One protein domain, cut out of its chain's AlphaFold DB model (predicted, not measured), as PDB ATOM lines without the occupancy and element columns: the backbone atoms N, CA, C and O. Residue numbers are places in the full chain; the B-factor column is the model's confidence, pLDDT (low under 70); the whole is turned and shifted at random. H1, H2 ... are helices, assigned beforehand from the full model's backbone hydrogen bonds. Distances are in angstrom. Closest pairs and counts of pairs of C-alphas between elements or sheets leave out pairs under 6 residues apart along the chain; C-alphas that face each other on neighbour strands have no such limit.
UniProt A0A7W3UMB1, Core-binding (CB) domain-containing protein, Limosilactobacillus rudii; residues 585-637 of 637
ATOM      1  N   ALA A 585      75.132 -18.417  41.783       70.06
ATOM      2  CA  ALA A 585      75.782 -18.188  40.492       70.06
ATOM      3  C   ALA A 585      75.008 -17.182  39.611       70.06
ATOM      4  O   ALA A 585      75.609 -16.307  38.986       70.06
ATOM      5  N   ALA A 586      73.678 -17.233  39.626       72.88
ATOM      6  CA  ALA A 586      72.754 -16.367  38.903       72.88
ATOM      7  C   ALA A 586      72.734 -14.933  39.448       72.88
ATOM      8  O   ALA A 586      72.311 -14.007  38.750       72.88
ATOM      9  N   MET A 587      73.234 -14.717  40.669       72.38
ATOM     10  CA  MET A 587      73.405 -13.379  41.245       72.38
ATOM     11  C   MET A 587      74.537 -12.590  40.571       72.38
ATOM     12  O   MET A 587      74.627 -11.369  40.731       72.38
ATOM     13  N   PHE A 588      75.381 -13.259  39.780       67.81
ATOM     14  CA  PHE A 588      76.473 -12.647  39.038       67.81
ATOM     15  C   PHE A 588      76.159 -12.563  37.551       67.81
ATOM     16  O   PHE A 588      75.919 -13.555  36.874       67.81
ATOM     17  N   ASN A 589      76.244 -11.357  36.999       59.53
ATOM     18  CA  ASN A 589      76.144 -11.149  35.562       59.53
ATOM     19  C   ASN A 589      77.458 -10.553  35.036       59.53
ATOM     20  O   ASN A 589      78.055  -9.649  35.642       59.53
ATOM     21  N   ALA A 590      77.910 -11.044  33.878       55.59
ATOM     22  CA  ALA A 590      79.063 -10.525  33.142       55.59
ATOM     23  C   ALA A 590      79.026  -8.986  32.996       55.59
ATOM     24  O   ALA A 590      80.077  -8.341  33.049       55.59
ATOM     25  N   ASN A 591      77.826  -8.401  32.944       58.19
ATOM     26  CA  ASN A 591      77.570  -6.991  32.660       58.19
ATOM     27  C   ASN A 591      77.707  -6.017  33.850       58.19
ATOM     28  O   ASN A 591      77.719  -4.811  33.611       58.19
ATOM     29  N   TYR A 592      77.830  -6.477  35.106       56.69
ATOM     30  CA  TYR A 592      77.919  -5.578  36.277       56.69
ATOM     31  C   TYR A 592      79.288  -5.639  36.984       56.69
ATOM     32  O   TYR A 592      79.829  -6.733  37.157       56.69
ATOM     33  N   PRO A 593      79.873  -4.493  37.393       63.38
ATOM     34  CA  PRO A 593      81.227  -4.428  37.958       63.38
ATOM     35  C   PRO A 593      81.324  -4.661  39.480       63.38
ATOM     36  O   PRO A 593      82.437  -4.698  39.996       63.38
ATOM     37  N   ALA A 594      80.208  -4.803  40.201       78.62
ATOM     38  CA  ALA A 594      80.172  -4.924  41.663       78.62
ATOM     39  C   ALA A 594      78.967  -5.756  42.128       78.62
ATOM     40  O   ALA A 594      77.990  -5.885  41.387       78.62
ATOM     41  N   LEU A 595      79.026  -6.271  43.361       82.31
ATOM     42  CA  LEU A 595      77.864  -6.859  44.032       82.31
ATOM     43  C   LEU A 595      76.736  -5.830  44.162       82.31
ATOM     44  O   LEU A 595      76.992  -4.658  44.458       82.31
ATOM     45  N   SER A 596      75.492  -6.272  43.969       85.12
ATOM     46  CA  SER A 596      74.325  -5.425  44.214       85.12
ATOM     47  C   SER A 596      74.179  -5.136  45.713       85.12
ATOM     48  O   SER A 596      74.677  -5.880  46.561       85.12
ATOM     49  N   ALA A 597      73.476  -4.053  46.059       87.12
ATOM     50  CA  ALA A 597      73.183  -3.738  47.459       87.12
ATOM     51  C   ALA A 597      72.393  -4.866  48.148       87.12
ATOM     52  O   ALA A 597      72.629  -5.150  49.318       87.12
ATOM     53  N   GLU A 598      71.511  -5.531  47.402       87.00
ATOM     54  CA  GLU A 598      70.721  -6.671  47.867       87.00
ATOM     55  C   GLU A 598      71.608  -7.880  48.182       87.00
ATOM     56  O   GLU A 598      71.504  -8.444  49.264       87.00
ATOM     57  N   THR A 599      72.568  -8.213  47.311       87.06
ATOM     58  CA  THR A 599      73.538  -9.286  47.577       87.06
ATOM     59  C   THR A 599      74.407  -8.973  48.793       87.06
ATOM     60  O   THR A 599      74.667  -9.852  49.608       87.06
ATOM     61  N   ILE A 600      74.853  -7.722  48.940       89.88
ATOM     62  CA  ILE A 600      75.648  -7.296  50.102       89.88
ATOM     63  C   ILE A 600      74.849  -7.479  51.394       89.88
ATOM     64  O   ILE A 600      75.392  -7.960  52.387       89.88
ATOM     65  N   GLU A 601      73.574  -7.095  51.391       90.69
ATOM     66  CA  GLU A 601      72.711  -7.226  52.560       90.69
ATOM     67  C   GLU A 601      72.397  -8.694  52.875       90.69
ATOM     68  O   GLU A 601      72.529  -9.109  54.025       90.69
ATOM     69  N   ALA A 602      72.108  -9.509  51.858       90.38
ATOM     70  CA  ALA A 602      71.893 -10.948  52.008       90.38
ATOM     71  C   ALA A 602      73.131 -11.662  52.583       90.38
ATOM     72  O   ALA A 602      73.005 -12.515  53.464       90.38
ATOM     73  N   VAL A 603      74.345 -11.268  52.172       91.94
ATOM     74  CA  VAL A 603      75.582 -11.736  52.819       91.94
ATOM     75  C   VAL A 603      75.602 -11.287  54.280       91.94
ATOM     76  O   VAL A 603      75.746 -12.126  55.158       91.94
ATOM     77  N   LYS A 604      75.405 -10.003  54.598       91.56
ATOM     78  CA  LYS A 604      75.447  -9.518  55.996       91.56
ATOM     79  C   LYS A 604      74.461 -10.226  56.925       91.56
ATOM     80  O   LYS A 604      74.807 -10.491  58.073       91.56
ATOM     81  N   GLN A 605      73.269 -10.540  56.429       92.06
ATOM     82  CA  GLN A 605      72.223 -11.237  57.180       92.06
ATOM     83  C   GLN A 605      72.458 -12.753  57.276       92.06
ATOM     84  O   GLN A 605      71.786 -13.428  58.050       92.06
ATOM     85  N   GLY A 606      73.428 -13.284  56.527       93.69
ATOM     86  CA  GLY A 606      73.746 -14.708  56.487       93.69
ATOM     87  C   GLY A 606      72.791 -15.531  55.620       93.69
ATOM     88  O   GLY A 606      72.737 -16.739  55.773       93.69
ATOM     89  N   GLN A 607      72.048 -14.905  54.705       94.06
ATOM     90  CA  GLN A 607      71.282 -15.622  53.674       94.06
ATOM     91  C   GLN A 607      72.204 -16.204  52.594       94.06
ATOM     92  O   GLN A 607      71.889 -17.218  51.978       94.06
ATOM     93  N   ILE A 608      73.359 -15.578  52.368       92.44
ATOM     94  CA  ILE A 608      74.378 -16.053  51.429       92.44
ATOM     95  C   ILE A 608      75.650 -16.366  52.199       92.44
ATOM     96  O   ILE A 608      76.195 -15.501  52.897       92.44
ATOM     97  N   ASP A 609      76.162 -17.582  52.025       91.50
ATOM     98  CA  ASP A 609      77.465 -17.937  52.558       91.50
ATOM     99  C   ASP A 609      78.572 -17.248  51.751       91.50
ATOM    100  O   ASP A 609      78.797 -17.515  50.570       91.50
ATOM    101  N   ARG A 610      79.300 -16.355  52.422       89.19
ATOM    102  CA  ARG A 610      80.448 -15.641  51.864       89.19
ATOM    103  C   ARG A 610      81.520 -16.579  51.288       89.19
ATOM    104  O   ARG A 610      82.156 -16.200  50.307       89.19
ATOM    105  N   GLN A 611      81.797 -17.729  51.904       87.69
ATOM    106  CA  GLN A 611      82.873 -18.610  51.438       87.69
ATOM    107  C   GLN A 611      82.470 -19.340  50.156       87.69
ATOM    108  O   GLN A 611      83.268 -19.399  49.222       87.69
ATOM    109  N   GLU A 612      81.222 -19.799  50.078       86.94
ATOM    110  CA  GLU A 612      80.656 -20.350  48.845       86.94
ATOM    111  C   GLU A 612      80.611 -19.285  47.754       86.94
ATOM    112  O   GLU A 612      81.053 -19.526  46.638       86.94
ATOM    113  N   LEU A 613      80.185 -18.065  48.089       85.75
ATOM    114  CA  LEU A 613      80.181 -16.935  47.162       85.75
ATOM    115  C   LEU A 613      81.567 -16.693  46.542       85.75
ATOM    116  O   LEU A 613      81.687 -16.482  45.337       85.75
ATOM    117  N   ILE A 614      82.620 -16.736  47.365       86.38
ATOM    118  CA  ILE A 614      84.008 -16.619  46.906       86.38
ATOM    119  C   ILE A 614      84.376 -17.784  45.984       86.38
ATOM    120  O   ILE A 614      84.945 -17.531  44.924       86.38
ATOM    121  N   TYR A 615      84.038 -19.019  46.362       85.56
ATOM    122  CA  TYR A 615      84.291 -20.212  45.554       85.56
ATOM    123  C   TYR A 615      83.637 -20.107  44.168       85.56
ATOM    124  O   TYR A 615      84.329 -20.223  43.160       85.56
ATOM    125  N   TYR A 616      82.349 -19.756  44.099       82.69
ATOM    126  CA  TYR A 616      81.628 -19.584  42.831       82.69
ATOM    127  C   TYR A 616      82.213 -18.480  41.947       82.69
ATOM    128  O   TYR A 616      82.258 -18.622  40.728       82.69
ATOM    129  N   ILE A 617      82.676 -17.369  42.529       83.50
ATOM    130  CA  ILE A 617      83.339 -16.318  41.745       83.50
ATOM    131  C   ILE A 617      84.693 -16.805  41.217       83.50
ATOM    132  O   ILE A 617      85.052 -16.475  40.088       83.50
ATOM    133  N   GLU A 618      85.460 -17.538  42.024       84.19
ATOM    134  CA  GLU A 618      86.773 -18.065  41.634       84.19
ATOM    135  C   GLU A 618      86.677 -19.120  40.525       84.19
ATOM    136  O   GLU A 618      87.563 -19.153  39.673       84.19
ATOM    137  N   ASP A 619      85.599 -19.906  40.506       83.00
ATOM    138  CA  ASP A 619      85.313 -20.928  39.487       83.00
ATOM    139  C   ASP A 619      84.594 -20.372  38.236       83.00
ATOM    140  O   ASP A 619      84.391 -21.069  37.247       83.00
ATOM    141  N   SER A 620      84.203 -19.093  38.245       80.69
ATOM    142  CA  SER A 620      83.469 -18.481  37.130       80.69
ATOM    143  C   SER A 620      84.351 -18.120  35.926       80.69
ATOM    144  O   SER A 620      85.524 -17.776  36.062       80.69
ATOM    145  N   ASP A 621      83.732 -18.007  34.744       82.19
ATOM    146  CA  ASP A 621      84.367 -17.511  33.508       82.19
ATOM    147  C   ASP A 621      84.665 -15.988  33.514       82.19
ATOM    148  O   ASP A 621      84.908 -15.364  32.472       82.19
ATOM    149  N   LEU A 622      84.609 -15.327  34.676       81.06
ATOM    150  CA  LEU A 622      84.866 -13.894  34.781       81.06
ATOM    151  C   LEU A 622      86.364 -13.575  34.607       81.06
ATOM    152  O   LEU A 622      87.234 -14.331  35.037       81.06
ATOM    153  N   PRO A 623      86.723 -12.396  34.061       85.38
ATOM    154  CA  PRO A 623      88.124 -11.984  33.991       85.38
ATOM    155  C   PRO A 623      88.785 -11.933  35.380       85.38
ATOM    156  O   PRO A 623      88.208 -11.380  36.316       85.38
ATOM    157  N   ILE A 624      90.042 -12.384  35.500       85.62
ATOM    158  CA  ILE A 624      90.807 -12.435  36.770       85.62
ATOM    159  C   ILE A 624      90.787 -11.101  37.538       85.62
ATOM    160  O   ILE A 624      90.658 -11.072  38.762       85.62
ATOM    161  N   ALA A 625      90.883  -9.967  36.835       84.12
ATOM    162  CA  ALA A 625      90.809  -8.645  37.459       84.12
ATOM    163  C   ALA A 625      89.456  -8.399  38.159       84.12
ATOM    164  O   ALA A 625      89.411  -7.793  39.231       84.12
ATOM    165  N   LYS A 626      88.365  -8.911  37.580       82.88
ATOM    166  CA  LYS A 626      87.008  -8.822  38.125       82.88
ATOM    167  C   LYS A 626      86.827  -9.762  39.315       82.88
ATOM    168  O   LYS A 626      86.323  -9.316  40.343       82.88
ATOM    169  N   ILE A 627      87.326 -10.997  39.218       85.88
ATOM    170  CA  ILE A 627      87.376 -11.956  40.336       85.88
ATOM    171  C   ILE A 627      88.069 -11.316  41.544       85.88
ATOM    172  O   ILE A 627      87.503 -11.255  42.634       85.88
ATOM    173  N   ASN A 628      89.256 -10.737  41.350       87.56
ATOM    174  CA  ASN A 628      90.003 -10.086  42.429       87.56
ATOM    175  C   ASN A 628      89.257  -8.890  43.046       87.56
ATOM    176  O   ASN A 628      89.314  -8.697  44.261       87.56
ATOM    177  N   SER A 629      88.539  -8.108  42.231       86.94
ATOM    178  CA  SER A 629      87.712  -6.992  42.708       86.94
ATOM    179  C   SER A 629      86.548  -7.472  43.581       86.94
ATOM    180  O   SER A 629      86.366  -6.969  44.689       86.94
ATOM    181  N   LEU A 630      85.793  -8.474  43.120       86.50
ATOM    182  CA  LEU A 630      84.662  -9.038  43.864       86.50
ATOM    183  C   LEU A 630      85.124  -9.726  45.156       86.50
ATOM    184  O   LEU A 630      84.546  -9.488  46.213       86.50
ATOM    185  N   ARG A 631      86.230 -10.482  45.121       87.06
ATOM    186  CA  ARG A 631      86.840 -11.083  46.324       87.06
ATOM    187  C   ARG A 631      87.214 -10.034  47.364       87.06
ATOM    188  O   ARG A 631      87.036 -10.263  48.558       87.06
ATOM    189  N   LYS A 632      87.757  -8.893  46.929       87.50
ATOM    190  CA  LYS A 632      88.084  -7.786  47.831       87.50
ATOM    191  C   LYS A 632      86.816  -7.208  48.458       87.50
ATOM    192  O   LYS A 632      86.776  -7.075  49.673       87.50
ATOM    193  N   GLN A 633      85.785  -6.961  47.650       87.50
ATOM    194  CA  GLN A 633      84.497  -6.459  48.126       87.50
ATOM    195  C   GLN A 633      83.870  -7.398  49.169       87.50
ATOM    196  O   GLN A 633      83.437  -6.935  50.213       87.50
ATOM    197  N   ILE A 634      83.888  -8.715  48.941       87.06
ATOM    198  CA  ILE A 634      83.339  -9.707  49.884       87.06
ATOM    199  C   ILE A 634      84.142  -9.776  51.187       87.06
ATOM    200  O   ILE A 634      83.573  -9.998  52.247       87.06
ATOM    201  N   LYS A 635      85.467  -9.590  51.134       85.19
ATOM    202  CA  LYS A 635      86.314  -9.562  52.339       85.19
ATOM    203  C   LYS A 635      86.083  -8.325  53.210       85.19
ATOM    204  O   LYS A 635      86.424  -8.375  54.389       85.19
ATOM    205  N   GLU A 636      85.579  -7.241  52.622       86.19
ATOM    206  CA  GLU A 636      85.242  -5.988  53.307       86.19
ATOM    207  C   GLU A 636      83.848  -6.019  53.962       86.19
ATOM    208  O   GLU A 636      83.566  -5.162  54.802       86.19
ATOM    209  N   ILE A 637      83.004  -6.994  53.595       83.00
ATOM    210  CA  ILE A 637      81.730  -7.329  54.257       83.00
ATOM    211  C   ILE A 637      82.015  -8.254  55.443       83.00
ATOM    212  O   ILE A 637      81.484  -7.943  56.533       83.00
TER     213      ILE A 637
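This is residues 585 to 637 of the 637 residues of the protein "Core-binding (CB) domain-containing protein" of Limosilactobacillus rudii (UniProt A0A7W3UMB1). H2 and H3 lie side by side as a helical hairpin, and H1 stands slanted near the end where H2 begins. Residues 585 to 596, a long stretch with no named element, lead into H1. The 53 printed residues, with three named helices in the order H1, H2, H3 and no named strand, are all helix in class. The whole is compact, with a radius of gyration of the C-alphas of 10.1 A and spans of 28 by 19 by 19 A.

H1, residues 597 to 605, begins at C-alpha 597 (73.183, -3.738, 47.459) and is 12.3 A long. H2, residues 610 to 618, is also 12.3 A long. H3, residues 624 to 636, is 18.6 A long and ends at C-alpha 636 (85.242, -5.988, 53.307).

H1 and H2 are close but not clearly touching; their closest C-alphas, of Val 603 and Arg 610, are 6.3 A apart. They run opposite ways at a steep tilt of 44 degrees. H2 and H3, a hairpin, touch; their closest C-alphas, of Ile 617 and Ile 627, are 6.1 A apart. They run opposite ways at a shallow tilt of 8 degrees. H1 and H3 are only just apart, at 8.1 A. In H1, H2 and H3 every O i to N i+4 pair is within hydrogen-bond range.

The C-alphas of Gln 605 and Pro 623, the two farthest apart, are 28.1 A apart. The printed part has no cut, and both links between helices are tight. Mean pLDDT of the printed part is 82.8; residues 588 to 593 are under 70.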